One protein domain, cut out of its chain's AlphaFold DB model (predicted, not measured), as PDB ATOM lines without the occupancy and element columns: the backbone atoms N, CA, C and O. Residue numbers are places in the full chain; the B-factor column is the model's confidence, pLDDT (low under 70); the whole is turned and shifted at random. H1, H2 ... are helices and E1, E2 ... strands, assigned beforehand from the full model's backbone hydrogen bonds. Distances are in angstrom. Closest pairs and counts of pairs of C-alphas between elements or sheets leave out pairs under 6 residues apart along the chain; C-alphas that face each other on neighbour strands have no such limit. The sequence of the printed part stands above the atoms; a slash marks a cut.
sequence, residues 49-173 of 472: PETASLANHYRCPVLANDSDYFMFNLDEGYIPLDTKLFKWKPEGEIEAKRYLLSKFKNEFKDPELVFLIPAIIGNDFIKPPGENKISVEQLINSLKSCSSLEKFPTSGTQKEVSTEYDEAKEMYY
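This is residues 49 to 173 of the 472 residues of the protein "XPG_I_2 domain-containing protein" of Amphimedon queenslandica (UniProt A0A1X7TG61). Picture an elongated model with a cluster of three helices at one end, H3 lying between H4 and H5, and the narrow strand hairpin E3 and E4 making the other end. Between these ends lie a small parallel pair of strands, E1 and E2, with H1 near E1, and the short helix H2; H5 ends close to where H1 begins. The printed part has 125 residues with five named helices and four named strands, in the order H1 E1 E2 E3 E4 H2 H3 H4 H5, and its class is mostly helix. It is only just compact, close to loose, with a radius of gyration of the C-alphas of 16.1 A and spans of 54 by 28 by 26 A.

Find C-alpha 49 at (42.518, 19.105, -16.862); from there H1 runs to residue 58, 14.3 A on. Next read four strands of three residues each: E1, residues 62 to 64; E2, residues 78 to 80; E3, residues 86 to 88; and E4, residues 94 to 96. H2 holds residues 101 to 105. Look for C-alpha 111 at (48.466, 31.392, -0.864), where H3 begins; it runs 17.9 A to residue 121. H4 spans residues 136 to 145, 14.4 A. H5, residues 158 to 172, runs 21.3 A and ends with C-alpha 172 at (42.306, 22.875, -10.387).

Start at H1, whose closest C-alpha pair with E1 is Ala 55 and Val 62, 6.1 A apart. E1 and E2 are parallel at 22 degrees, with N 79 and O 62 2.8 A apart, within hydrogen-bond range. E3 and E4 form an antiparallel hairpin at 171 degrees; look there for N 87 and O 95, 2.8 A apart. H2 and H3 only just touch, with 3 pairs of C-alphas within 8 A, and only at the corner, closest at Lys 105 and Pro 111, 4.6 A. H3 is the hub, touching three helices. H3 and H4 form a helical hairpin, running opposite ways at a shallow tilt of 28 degrees; they only just touch, with 3 pairs of C-alphas within 8 A, the closest being Leu 113 and Leu 143 at 6.6 A. H3 and H5 touch, only just about perpendicular at 73 degrees, with the C-alphas of Ala 119 and Glu 164 closest at 5.0 A. H4 and H5 are apart. H5 is close to H1 but not clearly touching, the C-alphas of Tyr 172 and Pro 49 being 7.5 A apart. Every O i to N i+4 pair is within hydrogen-bond range in H1, H2, H4 and H5; in H3 it is 3 of 7, beside 5 of 8 O i to N i+3 pairs.

The two C-alphas farthest apart are those of Glu 91 and Thr 157, 54.9 A. The printed part has no cut, and its long links are E1 to E2, H3 to H4 and H4 to H5. The mean pLDDT of the printed part is 88.7; look for values under 70 at residues 130 to 133 and 154 to 157.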
ATOM      1  N   PRO A  49      41.651  19.785 -17.821       91.31
ATOM      2  CA  PRO A  49      42.518  19.105 -16.862       91.31
ATOM      3  C   PRO A  49      43.615  18.271 -17.538       91.31
ATOM      4  O   PRO A  49      44.745  18.201 -17.044       91.31
ATOM      5  N   GLU A  50      43.306  17.634 -18.671       91.81
ATOM      6  CA  GLU A  50      44.268  16.822 -19.422       91.81
ATOM      7  C   GLU A  50      45.323  17.699 -20.107       91.81
ATOM      8  O   GLU A  50      46.515  17.399 -20.032       91.81
ATOM      9  N   THR A  51      44.909  18.834 -20.676       95.25
ATOM     10  CA  THR A  51      45.795  19.852 -21.255       95.25
ATOM     11  C   THR A  51      46.748  20.402 -20.199       95.25
ATOM     12  O   THR A  51      47.959  20.447 -20.424       95.25
ATOM     13  N   ALA A  52      46.238  20.754 -19.015       96.12
ATOM     14  CA  ALA A  52      47.059  21.226 -17.904       96.12
ATOM     15  C   ALA A  52      48.047  20.151 -17.408       96.12
ATOM     16  O   ALA A  52      49.222  20.438 -17.161       96.12
ATOM     17  N   SER A  53      47.598  18.895 -17.314       94.88
ATOM     18  CA  SER A  53      48.442  17.759 -16.914       94.88
ATOM     19  C   SER A  53      49.583  17.512 -17.907       94.88
ATOM     20  O   SER A  53      50.729  17.313 -17.494       94.88
ATOM     21  N   LEU A  54      49.291  17.556 -19.210       95.69
ATOM     22  CA  LEU A  54      50.284  17.411 -20.278       95.69
ATOM     23  C   LEU A  54      51.272  18.576 -20.296       95.69
ATOM     24  O   LEU A  54      52.475  18.355 -20.422       95.69
ATOM     25  N   ALA A  55      50.787  19.806 -20.133       97.00
ATOM     26  CA  ALA A  55      51.632  20.994 -20.097       97.00
ATOM     27  C   ALA A  55      52.675  20.915 -18.971       97.00
ATOM     28  O   ALA A  55      53.861  21.162 -19.199       97.00
ATOM     29  N   ASN A  56      52.267  20.461 -17.782       97.31
ATOM     30  CA  ASN A  56      53.193  20.220 -16.676       97.31
ATOM     31  C   ASN A  56      54.157  19.055 -16.960       97.31
ATOM     32  O   ASN A  56      55.339  19.138 -16.625       97.31
ATOM     33  N   HIS A  57      53.695  17.983 -17.617       96.69
ATOM     34  CA  HIS A  57      54.557  16.864 -18.013       96.69
ATOM     35  C   HIS A  57      55.664  17.304 -18.985       96.69
ATOM     36  O   HIS A  57      56.836  16.988 -18.776       96.69
ATOM     37  N   TYR A  58      55.307  18.081 -20.010       96.12
ATOM     38  CA  TYR A  58      56.241  18.589 -21.018       96.12
ATOM     39  C   TYR A  58      56.979  19.865 -20.601       96.12
ATOM     40  O   TYR A  58      57.877  20.304 -21.321       96.12
ATOM     41  N   ARG A  59      56.643  20.444 -19.441       97.06
ATOM     42  CA  ARG A  59      57.174  21.726 -18.952       97.06
ATOM     43  C   ARG A  59      57.019  22.834 -19.993       97.06
ATOM     44  O   ARG A  59      57.989  23.485 -20.382       97.06
ATOM     45  N   CYS A  60      55.791  23.033 -20.454       96.31
ATOM     46  CA  CYS A  60      55.434  24.096 -21.385       96.31
ATOM     47  C   CYS A  60      54.219  24.889 -20.877       96.31
ATOM     48  O   CYS A  60      53.443  24.380 -20.068       96.31
ATOM     49  N   PRO A  61      54.064  26.163 -21.285       96.38
ATOM     50  CA  PRO A  61      52.878  26.930 -20.934       96.38
ATOM     51  C   PRO A  61      51.655  26.427 -21.707       96.38
ATOM     52  O   PRO A  61      51.772  25.996 -22.855       96.38
ATOM     53  N   VAL A  62      50.470  26.573 -21.115       97.25
ATOM     54  CA  VAL A  62      49.208  26.355 -21.834       97.25
ATOM     55  C   VAL A  62      48.867  27.593 -22.660       97.25
ATOM     56  O   VAL A  62      48.940  28.711 -22.152       97.25
ATOM     57  N   LEU A  63      48.460  27.394 -23.914       95.50
ATOM     58  CA  LEU A  63      47.905  28.426 -24.790       95.50
ATOM     59  C   LEU A  63      46.431  28.104 -25.062       95.50
ATOM     60  O   LEU A  63      46.135  27.146 -25.770       95.50
ATOM     61  N   ALA A  64      45.515  28.888 -24.499       95.00
ATOM     62  CA  ALA A  64      44.072  28.649 -24.591       95.00
ATOM     63  C   ALA A  64      43.291  29.961 -24.424       95.00
ATOM     64  O   ALA A  64      43.890  31.009 -24.205       95.00
ATOM     65  N   ASN A  65      41.964  29.918 -24.553       92.31
ATOM     66  CA  ASN A  65      41.092  31.071 -24.290       92.31
ATOM     67  C   ASN A  65      40.139  30.844 -23.103       92.31
ATOM     68  O   ASN A  65      39.240  31.654 -22.886       92.31
ATOM     69  N   ASP A  66      40.323  29.752 -22.357       92.31
ATOM     70  CA  ASP A  66      39.517  29.454 -21.174       92.31
ATOM     71  C   ASP A  66      40.086  30.160 -19.934       92.31
ATOM     72  O   ASP A  66      41.305  30.253 -19.749       92.31
ATOM     73  N   SER A  67      39.215  30.704 -19.090       91.75
ATOM     74  CA  SER A  67      39.617  31.341 -17.838       91.75
ATOM     75  C   SER A  67      40.030  30.343 -16.758       91.75
ATOM     76  O   SER A  67      40.772  30.724 -15.850       91.75
ATOM     77  N   ASP A  68      39.629  29.078 -16.863       93.00
ATOM     78  CA  ASP A  68      39.982  28.039 -15.891       93.00
ATOM     79  C   ASP A  68      41.503  27.818 -15.792       93.00
ATOM     80  O   ASP A  68      42.045  27.569 -14.710       93.00
ATOM     81  N   TYR A  69      42.247  28.064 -16.875       96.06
ATOM     82  CA  TYR A  69      43.717  28.033 -16.889       96.06
ATOM     83  C   TYR A  69      44.404  29.104 -16.034       96.06
ATOM     84  O   TYR A  69      45.596  28.974 -15.748       96.06
ATOM     85  N   PHE A  70      43.691  30.129 -15.555       94.88
ATOM     86  CA  PHE A  70      44.233  31.021 -14.521       94.88
ATOM     87  C   PHE A  70      44.321  30.347 -13.145       94.88
ATOM     88  O   PHE A  70      45.090  30.814 -12.299       94.88
ATOM     89  N   MET A  71      43.553  29.280 -12.917       95.62
ATOM     90  CA  MET A  71      43.429  28.607 -11.623       95.62
ATOM     91  C   MET A  71      44.156  27.264 -11.559       95.62
ATOM     92  O   MET A  71      44.577  26.877 -10.467       95.62
ATOM     93  N   PHE A  72      44.368  26.588 -12.694       96.25
ATOM     94  CA  PHE A  72      45.184  25.370 -12.743       96.25
ATOM     95  C   PHE A  72      46.609  25.602 -12.208       96.25
ATOM     96  O   PHE A  72      47.235  26.642 -12.439       96.25
ATOM     97  N   ASN A  73      47.160  24.601 -11.515       95.44
ATOM     98  CA  ASN A  73      48.539  24.592 -11.014       95.44
ATOM     99  C   ASN A  73      49.576  24.358 -12.135       95.44
ATOM    100  O   ASN A  73      50.329  23.387 -12.113       95.44
ATOM    101  N   LEU A  74      49.616  25.259 -13.118       97.62
ATOM    102  CA  LEU A  74      50.534  25.202 -14.256       97.62
ATOM    103  C   LEU A  74      51.947  25.663 -13.870       97.62
ATOM    104  O   LEU A  74      52.134  26.811 -13.455       97.62
ATOM    105  N   ASP A  75      52.942  24.801 -14.079       95.81
ATOM    106  CA  ASP A  75      54.347  25.056 -13.733       95.81
ATOM    107  C   ASP A  75      54.941  26.192 -14.581       95.81
ATOM    108  O   ASP A  75      55.538  27.136 -14.058       95.81
ATOM    109  N   GLU A  76      54.718  26.142 -15.898       97.38
ATOM    110  CA  GLU A  76      55.200  27.157 -16.844       97.38
ATOM    111  C   GLU A  76      54.170  28.249 -17.152       97.38
ATOM    112  O   GLU A  76      54.479  29.204 -17.871       97.38
ATOM    113  N   GLY A  77      52.980  28.161 -16.554       97.12
ATOM    114  CA  GLY A  77      51.943  29.182 -16.617       97.12
ATOM    115  C   GLY A  77      50.995  29.093 -17.811       97.12
ATOM    116  O   GLY A  77      51.020  28.159 -18.609       97.12
ATOM    117  N   TYR A  78      50.146  30.112 -17.915       97.94
ATOM    118  CA  TYR A  78      49.080  30.232 -18.907       97.94
ATOM    119  C   TYR A  78      49.305  31.446 -19.812       97.94
ATOM    120  O   TYR A  78      49.675  32.527 -19.346       97.94
ATOM    121  N   ILE A  79      49.078  31.279 -21.110       96.94
ATOM    122  CA  ILE A  79      49.088  32.328 -22.123       96.94
ATOM    123  C   ILE A  79      47.672  32.419 -22.710       96.94
ATOM    124  O   ILE A  79      47.261  31.518 -23.440       96.94
ATOM    125  N   PRO A  80      46.919  33.497 -22.429       95.12
ATOM    126  CA  PRO A  80      45.596  33.676 -23.013       95.12
ATOM    127  C   PRO A  80      45.672  34.004 -24.509       95.12
ATOM    128  O   PRO A  80      46.415  34.905 -24.909       95.12
ATOM    129  N   LEU A  81      44.828  33.362 -25.319       91.44
ATOM    130  CA  LEU A  81      44.586  33.647 -26.742       91.44
ATOM    131  C   LEU A  81      43.768  34.939 -26.962       91.44
ATOM    132  O   LEU A  81      42.975  35.057 -27.895       91.44
ATOM    133  N   ASP A  82      43.990  35.947 -26.121       89.31
ATOM    134  CA  ASP A  82      43.455  37.292 -26.299       89.31
ATOM    135  C   ASP A  82      44.402  38.089 -27.207       89.31
ATOM    136  O   ASP A  82      45.593  38.209 -26.929       89.31
ATOM    137  N   THR A  83      43.873  38.702 -28.267       86.44
ATOM    138  CA  THR A  83      44.645  39.504 -29.245       86.44
ATOM    139  C   THR A  83      45.484  40.650 -28.648       86.44
ATOM    140  O   THR A  83      46.406  41.161 -29.288       86.44
ATOM    141  N   LYS A  84      45.193  41.094 -27.421       89.56
ATOM    142  CA  LYS A  84      45.981  42.091 -26.680       89.56
ATOM    143  C   LYS A  84      47.159  41.466 -25.938       89.56
ATOM    144  O   LYS A  84      48.128  42.175 -25.658       89.56
ATOM    145  N   LEU A  85      47.053  40.189 -25.585       90.31
ATOM    146  CA  LEU A  85      48.014  39.438 -24.780       90.31
ATOM    147  C   LEU A  85      48.867  38.491 -25.620       90.31
ATOM    148  O   LEU A  85      49.983  38.205 -25.205       90.31
ATOM    149  N   PHE A  86      48.379  38.059 -26.779       93.19
ATOM    150  CA  PHE A  86      49.043  37.149 -27.701       93.19
ATOM    151  C   PHE A  86      48.942  37.689 -29.133       93.19
ATOM    152  O   PHE A  86      47.850  37.873 -29.674       93.19
ATOM    153  N   LYS A  87      50.093  37.987 -29.740       91.25
ATOM    154  CA  LYS A  87      50.196  38.620 -31.059       91.25
ATOM    155  C   LYS A  87      51.192  37.884 -31.938       91.25
ATOM    156  O   LYS A  87      52.378  37.818 -31.617       91.25
ATOM    157  N   TRP A  88      50.705  37.434 -33.087       87.81
ATOM    158  CA  TRP A  88      51.538  37.038 -34.215       87.81
ATOM    159  C   TRP A  88      52.034  38.291 -34.930       87.81
ATOM    160  O   TRP A  88      51.232  39.064 -35.458       87.81
ATOM    161  N   LYS A  89      53.346  38.518 -34.919       88.50
ATOM    162  CA  LYS A  89      53.963  39.624 -35.652       88.50
ATOM    163  C   LYS A  89      54.287  39.202 -37.089       88.50
ATOM    164  O   LYS A  89      54.553  38.021 -37.325       88.50
ATOM    165  N   PRO A  90      54.276  40.141 -38.054       82.00
ATOM    166  CA  PRO A  90      54.555  39.853 -39.464       82.00
ATOM    167  C   PRO A  90      55.888  39.136 -39.719       82.00
ATOM    168  O   PRO A  90      56.009  38.388 -40.683       82.00
ATOM    169  N   GLU A  91      56.875  39.331 -38.847       83.19
ATOM    170  CA  GLU A  91      58.221  38.764 -38.954       83.19
ATOM    171  C   GLU A  91      58.320  37.313 -38.440       83.19
ATOM    172  O   GLU A  91      59.415  36.765 -38.341       83.19
ATOM    173  N   GLY A  92      57.191  36.680 -38.096       81.44
ATOM    174  CA  GLY A  92      57.157  35.332 -37.518       81.44
ATOM    175  C   GLY A  92      57.477  35.292 -36.019       81.44
ATOM    176  O   GLY A  92      57.574  34.213 -35.440       81.44
ATOM    177  N   GLU A  93      57.625  36.452 -35.375       88.94
ATOM    178  CA  GLU A  93      57.752  36.555 -33.922       88.94
ATOM    179  C   GLU A  93      56.386  36.425 -33.236       88.94
ATOM    180  O   GLU A  93      55.368  36.924 -33.721       88.94
ATOM    181  N   ILE A  94      56.376  35.814 -32.053       90.19
ATOM    182  CA  ILE A  94      55.200  35.746 -31.186       90.19
ATOM    183  C   ILE A  94      55.465  36.621 -29.960       90.19
ATOM    184  O   ILE A  94      56.385  36.362 -29.185       90.19
ATOM    185  N   GLU A  95      54.646  37.652 -29.762       92.56
ATOM    186  CA  GLU A  95      54.621  38.420 -28.516       92.56
ATOM    187  C   GLU A  95      53.481  37.908 -27.637       92.56
ATOM    188  O   GLU A  95      52.316  37.981 -28.027       92.56
ATOM    189  N   ALA A  96      53.814  37.405 -26.448       94.19
ATOM    190  CA  ALA A  96      52.856  36.789 -25.539       94.19
ATOM    191  C   ALA A  96      53.037  37.268 -24.090       94.19
ATOM    192  O   ALA A  96      54.163  37.427 -23.609       94.19
ATOM    193  N   LYS A  97      51.930  37.444 -23.361       94.69
ATOM    194  CA  LYS A  97      51.931  37.623 -21.906       94.69
ATOM    195  C   LYS A  97      51.616  36.309 -21.215       94.69
ATOM    196  O   LYS A  97      50.575  35.704 -21.439       94.69
ATOM    197  N   ARG A  98      52.524  35.918 -20.326       95.25
ATOM    198  CA  ARG A  98      52.445  34.690 -19.543       95.25
ATOM    199  C   ARG A  98      52.019  34.992 -18.115       95.25
ATOM    200  O   ARG A  98      52.673  35.779 -17.425       95.25
ATOM    201  N   TYR A  99      50.944  34.356 -17.681       96.50
ATOM    202  CA  TYR A  99      50.435  34.398 -16.322       96.50
ATOM    203  C   TYR A  99      50.993  33.231 -15.500       96.50
ATOM    204  O   TYR A  99      51.075  32.108 -15.985       96.50
ATOM    205  N   LEU A 100      51.368  33.502 -14.248       96.94
ATOM    206  CA  LEU A 100      51.867  32.502 -13.305       96.94
ATOM    207  C   LEU A 100      51.032  32.569 -12.027       96.94
ATOM    208  O   LEU A 100      51.137  33.549 -11.281       96.94
ATOM    209  N   LEU A 101      50.260  31.516 -11.748       95.94
ATOM    210  CA  LEU A 101      49.446  31.430 -10.533       95.94
ATOM    211  C   LEU A 101      50.308  31.566  -9.272       95.94
ATOM    212  O   LEU A 101      49.913  32.238  -8.327       95.94
ATOM    213  N   SER A 102      51.524  31.016  -9.281       94.81
ATOM    214  CA  SER A 102      52.486  31.144  -8.178       94.81
ATOM    215  C   SER A 102      52.827  32.599  -7.835       94.81
ATOM    216  O   SER A 102      52.978  32.931  -6.663       94.81
ATOM    217  N   LYS A 103      52.900  33.492  -8.831       96.00
ATOM    218  CA  LYS A 103      53.120  34.925  -8.590       96.00
ATOM    219  C   LYS A 103      51.884  35.592  -8.006       96.00
ATOM    220  O   LYS A 103      52.023  36.409  -7.106       96.00
ATOM    221  N   PHE A 104      50.700  35.234  -8.497       95.06
ATOM    222  CA  PHE A 104      49.448  35.785  -7.990       95.06
ATOM    223  C   PHE A 104      49.156  35.332  -6.555       95.06
ATOM    224  O   PHE A 104      48.747  36.140  -5.729       95.06
ATOM    225  N   LYS A 105      49.470  34.075  -6.221       94.94
ATOM    226  CA  LYS A 105      49.367  33.526  -4.864       94.94
ATOM    227  C   LYS A 105      50.136  34.348  -3.816       94.94
ATOM    228  O   LYS A 105      49.670  34.470  -2.689       94.94
ATOM    229  N   ASN A 106      51.263  34.963  -4.189       94.88
ATOM    230  CA  ASN A 106      52.077  35.791  -3.287       94.88
ATOM    231  C   ASN A 106      51.418  37.124  -2.892       94.88
ATOM    232  O   ASN A 106      51.913  37.808  -1.999       94.88
ATOM    233  N   GLU A 107      50.318  37.509  -3.544       93.75
ATOM    234  CA  GLU A 107      49.530  38.686  -3.166       93.75
ATOM    235  C   GLU A 107      48.683  38.447  -1.905       93.75
ATOM    236  O   GLU A 107      48.178  39.403  -1.313       93.75
ATOM    237  N   PHE A 108      48.508  37.186  -1.492       93.44
ATOM    238  CA  PHE A 108      47.686  36.786  -0.350       93.44
ATOM    239  C   PHE A 108      48.556  36.367   0.840       93.44
ATOM    240  O   PHE A 108      49.646  35.823   0.673       93.44
ATOM    241  N   LYS A 109      48.065  36.595   2.066       92.69
ATOM    242  CA  LYS A 109      48.758  36.136   3.288       92.69
ATOM    243  C   LYS A 109      48.801  34.614   3.381       92.69
ATOM    244  O   LYS A 109      49.789  34.061   3.854       92.69
ATOM    245  N   ASP A 110      47.722  33.973   2.946       92.12
ATOM    246  CA  ASP A 110      47.629  32.535   2.753       92.12
ATOM    247  C   ASP A 110      47.447  32.260   1.244       92.12
ATOM    248  O   ASP A 110      46.386  32.575   0.693       92.12
ATOM    249  N   PRO A 111      48.480  31.719   0.564       91.81
ATOM    250  CA  PRO A 111      48.466  31.392  -0.864       91.81
ATOM    251  C   PRO A 111      47.303  30.509  -1.317       91.81
ATOM    252  O   PRO A 111      46.921  30.541  -2.488       91.81
ATOM    253  N   GLU A 112      46.759  29.691  -0.417       91.62
ATOM    254  CA  GLU A 112      45.704  28.739  -0.752       91.62
ATOM    255  C   GLU A 112      44.329  29.410  -0.844       91.62
ATOM    256  O   GLU A 112      43.458  28.915  -1.556       91.62
ATOM    257  N   LEU A 113      44.162  30.611  -0.271       92.81
ATOM    258  CA  LEU A 113      42.924  31.393  -0.384       92.81
ATOM    259  C   LEU A 113      42.580  31.799  -1.819       92.81
ATOM    260  O   LEU A 113      41.460  32.229  -2.071       92.81
ATOM    261  N   VAL A 114      43.493  31.647  -2.781       93.50
ATOM    262  CA  VAL A 114      43.198  31.918  -4.193       93.50
ATOM    263  C   VAL A 114      42.034  31.065  -4.719       93.50
ATOM    264  O   VAL A 114      41.267  31.540  -5.552       93.50
ATOM    265  N   PHE A 115      41.834  29.846  -4.197       92.88
ATOM    266  CA  PHE A 115      40.734  28.963  -4.610       92.88
ATOM    267  C   PHE A 115      39.357  29.417  -4.104       92.88
ATOM    268  O   PHE A 115      38.339  28.945  -4.601       92.88
ATOM    269  N   LEU A 116      39.291  30.402  -3.199       91.25
ATOM    270  CA  LEU A 116      38.022  31.055  -2.866       91.25
ATOM    271  C   LEU A 116      37.456  31.877  -4.029       91.25
ATOM    272  O   LEU A 116      36.265  32.172  -4.033       91.25
ATOM    273  N   ILE A 117      38.281  32.256  -5.010       91.44
ATOM    274  CA  ILE A 117      37.826  33.008  -6.183       91.44
ATOM    275  C   ILE A 117      36.779  32.200  -6.970       91.44
ATOM    276  O   ILE A 117      35.637  32.660  -7.033       91.44
ATOM    277  N   PRO A 118      37.100  31.007  -7.515       90.62
ATOM    278  CA  PRO A 118      36.103  30.176  -8.188       90.62
ATOM    279  C   PRO A 118      35.006  29.680  -7.234       90.62
ATOM    280  O   PRO A 118      33.861  29.590  -7.654       90.62
ATOM    281  N   ALA A 119      35.302  29.449  -5.948       89.19
ATOM    282  CA  ALA A 119      34.282  29.023  -4.983       89.19
ATOM    283  C   ALA A 119      33.191  30.084  -4.735       89.19
ATOM    284  O   ALA A 119      32.039  29.747  -4.498       89.19
ATOM    285  N   ILE A 120      33.535  31.378  -4.778       87.38
ATOM    286  CA  ILE A 120      32.594  32.473  -4.482       87.38
ATOM    287  C   ILE A 120      31.942  33.027  -5.745       87.38
ATOM    288  O   ILE A 120      30.749  33.330  -5.728       87.38
ATOM    289  N   ILE A 121      32.722  33.214  -6.814       87.69
ATOM    290  CA  ILE A 121      32.216  33.730  -8.095       87.69
ATOM    291  C   ILE A 121      31.428  32.642  -8.834       87.69
ATOM    292  O   ILE A 121      30.479  32.951  -9.556       87.69
ATOM    293  N   GLY A 122      31.791  31.382  -8.605       84.56
ATOM    294  CA  GLY A 122      31.345  30.242  -9.384       84.56
ATOM    295  C   GLY A 122      32.163  30.060 -10.662       84.56
ATOM    296  O   GLY A 122      32.893  30.951 -11.106       84.56
ATOM    297  N   ASN A 123      32.014  28.884 -11.253       85.00
ATOM    298  CA  ASN A 123      32.490  28.526 -12.585       85.00
ATOM    299  C   ASN A 123      31.445  27.603 -13.247       85.00
ATOM    300  O   ASN A 123      30.310  27.507 -12.772       85.00
ATOM    301  N   ASP A 124      31.805  26.923 -14.334       82.00
ATOM    302  CA  ASP A 124      30.880  26.033 -15.049       82.00
ATOM    303  C   ASP A 124      30.485  24.766 -14.251       82.00
ATOM    304  O   ASP A 124      29.524  24.084 -14.611       82.00
ATOM    305  N   PHE A 125      31.162  24.477 -13.135       79.88
ATOM    306  CA  PHE A 125      30.949  23.293 -12.294       79.88
ATOM    307  C   PHE A 125      30.491  23.620 -10.864       79.88
ATOM    308  O   PHE A 125      29.713  22.876 -10.271       79.88
ATOM    309  N   ILE A 126      30.965  24.732 -10.312       84.19
ATOM    310  CA  ILE A 126      30.742  25.191  -8.947       84.19
ATOM    311  C   ILE A 126      29.791  26.372  -9.018       84.19
ATOM    312  O   ILE A 126      30.107  27.428  -9.570       84.19
ATOM    313  N   LYS A 127      28.603  26.200  -8.443       83.25
ATOM    314  CA  LYS A 127      27.617  27.278  -8.367       83.25
ATOM    315  C   LYS A 127      27.983  28.220  -7.223       83.25
ATOM    316  O   LYS A 127      28.354  27.744  -6.153       83.25
ATOM    317  N   PRO A 128      27.842  29.542  -7.408       77.69
ATOM    318  CA  PRO A 128      28.149  30.486  -6.349       77.69
ATOM    319  C   PRO A 128      27.223  30.261  -5.136       77.69
ATOM    320  O   PRO A 128      26.025  30.001  -5.312       77.69
ATOM    321  N   PRO A 129      27.738  30.398  -3.902       71.12
ATOM    322  CA  PRO A 129      26.960  30.210  -2.685       71.12
ATOM    323  C   PRO A 129      25.989  31.384  -2.495       71.12
ATOM    324  O   PRO A 129      26.347  32.436  -1.965       71.12
ATOM    325  N   GLY A 130      24.745  31.204  -2.946       67.38
ATOM    326  CA  GLY A 130      23.670  32.201  -2.867       67.38
ATOM    327  C   GLY A 130      23.767  33.338  -3.899       67.38
ATOM    328  O   GLY A 130      24.606  33.333  -4.795       67.38
ATOM    329  N   GLU A 131      22.897  34.351  -3.778       60.38
ATOM    330  CA  GLU A 131      22.920  35.569  -4.614       60.38
ATOM    331  C   GLU A 131      24.043  36.533  -4.177       60.38
ATOM    332  O   GLU A 131      23.800  37.661  -3.733       60.38
ATOM    333  N   ASN A 132      25.302  36.099  -4.242       59.03
ATOM    334  CA  ASN A 132      26.425  36.940  -3.832       59.03
ATOM    335  C   ASN A 132      26.641  38.100  -4.815       59.03
ATOM    336  O   ASN A 132      27.128  37.928  -5.926       59.03
ATOM    337  N   LYS A 133      26.328  39.322  -4.363       64.69
ATOM    338  CA  LYS A 133      26.591  40.595  -5.064       64.69
ATOM    339  C   LYS A 133      27.957  41.203  -4.712       64.69
ATOM    340  O   LYS A 133      28.098  42.426  -4.714       64.69
ATOM    341  N   ILE A 134      28.951  40.391  -4.345       76.88
ATOM    342  CA  ILE A 134      30.303  40.906  -4.092       76.88
ATOM    343  C   ILE A 134      30.980  41.209  -5.432       76.88
ATOM    344  O   ILE A 134      30.990  40.377  -6.336       76.88
ATOM    345  N   SER A 135      31.528  42.412  -5.588       84.38
ATOM    346  CA  SER A 135      32.332  42.719  -6.776       84.38
ATOM    347  C   SER A 135      33.674  41.983  -6.723       84.38
ATOM    348  O   SER A 135      34.216  41.742  -5.643       84.38
ATOM    349  N   VAL A 136      34.255  41.686  -7.890       85.12
ATOM    350  CA  VAL A 136      35.581  41.046  -7.989       85.12
ATOM    351  C   VAL A 136      36.633  41.831  -7.198       85.12
ATOM    352  O   VAL A 136      37.426  41.248  -6.469       85.12
ATOM    353  N   GLU A 137      36.604  43.162  -7.259       88.50
ATOM    354  CA  GLU A 137      37.544  44.017  -6.527       88.50
ATOM    355  C   GLU A 137      37.396  43.890  -5.002       88.50
ATOM    356  O   GLU A 137      38.390  43.756  -4.285       88.50
ATOM    357  N   GLN A 138      36.160  43.870  -4.493       88.00
ATOM    358  CA  GLN A 138      35.896  43.657  -3.067       88.00
ATOM    359  C   GLN A 138      36.354  42.271  -2.608       88.00
ATOM    360  O   GLN A 138      36.946  42.155  -1.533       88.00
ATOM    361  N   LEU A 139      36.116  41.239  -3.422       89.38
ATOM    362  CA  LEU A 139      36.562  39.881  -3.135       89.38
ATOM    363  C   LEU A 139      38.088  39.822  -3.021       89.38
ATOM    364  O   LEU A 139      38.606  39.391  -1.992       89.38
ATOM    365  N   ILE A 140      38.812  40.334  -4.019       91.19
ATOM    366  CA  ILE A 140      40.280  40.338  -4.013       91.19
ATOM    367  C   ILE A 140      40.830  41.093  -2.798       91.19
ATOM    368  O   ILE A 140      41.713  40.582  -2.113       91.19
ATOM    369  N   ASN A 141      40.290  42.268  -2.469       90.69
ATOM    370  CA  ASN A 141      40.728  43.025  -1.291       90.69
ATOM    371  C   ASN A 141      40.472  42.264   0.024       90.69
ATOM    372  O   ASN A 141      41.309  42.274   0.934       90.69
ATOM    373  N   SER A 142      39.344  41.556   0.110       89.81
ATOM    374  CA  SER A 142      39.006  40.716   1.264       89.81
ATOM    375  C   SER A 142      39.985  39.549   1.392       89.81
ATOM    376  O   SER A 142      40.537  39.333   2.469       89.81
ATOM    377  N   LEU A 143      40.304  38.871   0.286       91.00
ATOM    378  CA  LEU A 143      41.278  37.777   0.250       91.00
ATOM    379  C   LEU A 143      42.686  38.238   0.652       91.00
ATOM    380  O   LEU A 143      43.327  37.586   1.471       91.00
ATOM    381  N   LYS A 144      43.157  39.389   0.150       92.44
ATOM    382  CA  LYS A 144      44.488  39.933   0.497       92.44
ATOM    383  C   LYS A 144      44.631  40.259   1.986       92.44
ATOM    384  O   LYS A 144      45.718  40.156   2.556       92.44
ATOM    385  N   SER A 145      43.543  40.683   2.630       90.19
ATOM    386  CA  SER A 145      43.550  41.044   4.052       90.19
ATOM    387  C   SER A 145      43.338  39.847   4.988       90.19
ATOM    388  O   SER A 145      43.825  39.880   6.129       90.19
ATOM    389  N   CYS A 146      42.678  38.792   4.505       90.25
ATOM    390  CA  CYS A 146      42.342  37.589   5.256       90.25
ATOM    391  C   CYS A 146      43.577  36.731   5.578       90.25
ATOM    392  O   CYS A 146      44.555  36.725   4.835       90.25
ATOM    393  N   SER A 147      43.559  36.032   6.720       88.50
ATOM    394  CA  SER A 147      44.683  35.187   7.160       88.50
ATOM    395  C   SER A 147      44.439  33.686   7.025       88.50
ATOM    396  O   SER A 147      45.388  32.934   7.193       88.50
ATOM    397  N   SER A 148      43.184  33.256   6.876       88.19
ATOM    398  CA  SER A 148      42.800  31.844   6.757       88.19
ATOM    399  C   SER A 148      41.347  31.722   6.298       88.19
ATOM    400  O   SER A 148      40.571  32.672   6.435       88.19
ATOM    401  N   LEU A 149      40.968  30.546   5.800       84.62
ATOM    402  CA  LEU A 149      39.628  30.260   5.280       84.62
ATOM    403  C   LEU A 149      38.521  30.524   6.316       84.62
ATOM    404  O   LEU A 149      37.489  31.104   5.990       84.62
ATOM    405  N   GLU A 150      38.745  30.176   7.586       83.69
ATOM    406  CA  GLU A 150      37.742  30.314   8.656       83.69
ATOM    407  C   GLU A 150      37.465  31.769   9.043       83.69
ATOM    408  O   GLU A 150      36.465  32.064   9.695       83.69
ATOM    409  N   LYS A 151      38.369  32.685   8.681       82.38
ATOM    410  CA  LYS A 151      38.234  34.122   8.955       82.38
ATOM    411  C   LYS A 151      37.739  34.902   7.747       82.38
ATOM    412  O   LYS A 151      37.673  36.132   7.812       82.38
ATOM    413  N   PHE A 152      37.458  34.228   6.635       82.38
ATOM    414  CA  PHE A 152      36.957  34.890   5.448       82.38
ATOM    415  C   PHE A 152      35.488  35.302   5.667       82.38
ATOM    416  O   PHE A 152      34.676  34.461   6.051       82.38
ATOM    417  N   PRO A 153      35.125  36.583   5.476       71.94
ATOM    418  CA  PRO A 153      33.757  37.044   5.687       71.94
ATOM    419  C   PRO A 153      32.855  36.583   4.532       71.94
ATOM    420  O   PRO A 153      32.977  37.085   3.415       71.94
ATOM    421  N   THR A 154      31.938  35.646   4.794       67.12
ATOM    422  CA  THR A 154      31.010  35.105   3.784       67.12
ATOM    423  C   THR A 154      29.572  35.562   4.017       67.12
ATOM    424  O   THR A 154      29.114  35.685   5.152       67.12
ATOM    425  N   SER A 155      28.832  35.784   2.929       61.16
ATOM    426  CA  SER A 155      27.378  36.010   2.934       61.16
ATOM    427  C   SER A 155      26.557  34.713   2.884       61.16
ATOM    428  O   SER A 155      25.404  34.724   3.307       61.16
ATOM    429  N   GLY A 156      27.142  33.605   2.404       62.19
ATOM    430  CA  GLY A 156      26.594  32.242   2.508       62.19
ATOM    431  C   GLY A 156      26.969  31.555   3.826       62.19
ATOM    432  O   GLY A 156      27.680  32.137   4.656       62.19
ATOM    433  N   THR A 157      26.522  30.311   4.039       64.94
ATOM    434  CA  THR A 157      26.945  29.576   5.242       64.94
ATOM    435  C   THR A 157      28.429  29.214   5.140       64.94
ATOM    436  O   THR A 157      28.906  28.786   4.093       64.94
ATOM    437  N   GLN A 158      29.176  29.333   6.246       76.00
ATOM    438  CA  GLN A 158      30.606  28.983   6.290       76.00
ATOM    439  C   GLN A 158      30.882  27.548   5.795       76.00
ATOM    440  O   GLN A 158      31.968  27.244   5.310       76.00
ATOM    441  N   LYS A 159      29.891  26.659   5.937       78.38
ATOM    442  CA  LYS A 159      29.968  25.256   5.529       78.38
ATOM    443  C   LYS A 159      29.857  25.071   4.013       78.38
ATOM    444  O   LYS A 159      30.596  24.250   3.481       78.38
ATOM    445  N   GLU A 160      28.953  25.796   3.354       77.06
ATOM    446  CA  GLU A 160      28.841  25.797   1.886       77.06
ATOM    447  C   GLU A 160      30.174  26.256   1.302       77.06
ATOM    448  O   GLU A 160      30.882  25.443   0.720       77.06
ATOM    449  N   VAL A 161      30.626  27.466   1.653       81.94
ATOM    450  CA  VAL A 161      31.858  28.055   1.096       81.94
ATOM    451  C   VAL A 161      33.086  27.162   1.285       81.94
ATOM    452  O   VAL A 161      33.948  27.099   0.412       81.94
ATOM    453  N   SER A 162      33.183  26.454   2.415       85.12
ATOM    454  CA  SER A 162      34.261  25.484   2.642       85.12
ATOM    455  C   SER A 162      34.183  24.280   1.700       85.12
ATOM    456  O   SER A 162      35.220  23.784   1.279       85.12
ATOM    457  N   THR A 163      32.976  23.813   1.382       86.88
ATOM    458  CA  THR A 163      32.743  22.699   0.454       86.88
ATOM    459  C   THR A 163      33.113  23.115  -0.967       86.88
ATOM    460  O   THR A 163      33.930  22.448  -1.594       86.88
ATOM    461  N   GLU A 164      32.610  24.259  -1.440       88.00
ATOM    462  CA  GLU A 164      32.945  24.769  -2.778       88.00
ATOM    463  C   GLU A 164      34.442  25.095  -2.921       88.00
ATOM    464  O   GLU A 164      35.027  24.921  -3.989       88.00
ATOM    465  N   TYR A 165      35.093  25.541  -1.842       90.62
ATOM    466  CA  TYR A 165      36.541  25.742  -1.808       90.62
ATOM    467  C   TYR A 165      37.321  24.434  -1.991       90.62
ATOM    468  O   TYR A 165      38.262  24.395  -2.787       90.62
ATOM    469  N   ASP A 166      36.946  23.377  -1.265       90.81
ATOM    470  CA  ASP A 166      37.607  22.075  -1.373       90.81
ATOM    471  C   ASP A 166      37.394  21.472  -2.771       90.81
ATOM    472  O   ASP A 166      38.349  20.973  -3.372       90.81
ATOM    473  N   GLU A 167      36.187  21.607  -3.332       89.81
ATOM    474  CA  GLU A 167      35.870  21.205  -4.709       89.81
ATOM    475  C   GLU A 167      36.714  21.969  -5.740       89.81
ATOM    476  O   GLU A 167      37.335  21.353  -6.607       89.81
ATOM    477  N   ALA A 168      36.810  23.300  -5.624       90.69
ATOM    478  CA  ALA A 168      37.634  24.114  -6.516       90.69
ATOM    479  C   ALA A 168      39.112  23.719  -6.436       90.69
ATOM    480  O   ALA A 168      39.800  23.597  -7.452       90.69
ATOM    481  N   LYS A 169      39.615  23.508  -5.220       91.88
ATOM    482  CA  LYS A 169      41.004  23.123  -5.000       91.88
ATOM    483  C   LYS A 169      41.317  21.753  -5.603       91.88
ATOM    484  O   LYS A 169      42.379  21.600  -6.198       91.88
ATOM    485  N   GLU A 170      40.422  20.775  -5.460       91.56
ATOM    486  CA  GLU A 170      40.584  19.453  -6.079       91.56
ATOM    487  C   GLU A 170      40.527  19.541  -7.610       91.56
ATOM    488  O   GLU A 170      41.362  18.947  -8.288       91.56
ATOM    489  N   MET A 171      39.598  20.332  -8.153       90.25
ATOM    490  CA  MET A 171      39.392  20.514  -9.593       90.25
ATOM    491  C   MET A 171      40.610  21.099 -10.312       90.25
ATOM    492  O   MET A 171      41.016  20.595 -11.358       90.25
ATOM    493  N   TYR A 172      41.199  22.156  -9.753       94.06
ATOM    494  CA  TYR A 172      42.306  22.875 -10.387       94.06
ATOM    495  C   TYR A 172      43.692  22.332 -10.021       94.06
ATOM    496  O   TYR A 172      44.708  22.841 -10.502       94.06
ATOM    497  N   TYR A 173      43.758  21.303  -9.175       92.94
ATOM    498  CA  TYR A 173      45.004  20.617  -8.868       92.94
ATOM    499  C   TYR A 173      45.177  19.398  -9.776       92.94
ATOM    500  O   TYR A 173      44.604  18.333  -9.551       92.94
TER     501      TYR A 173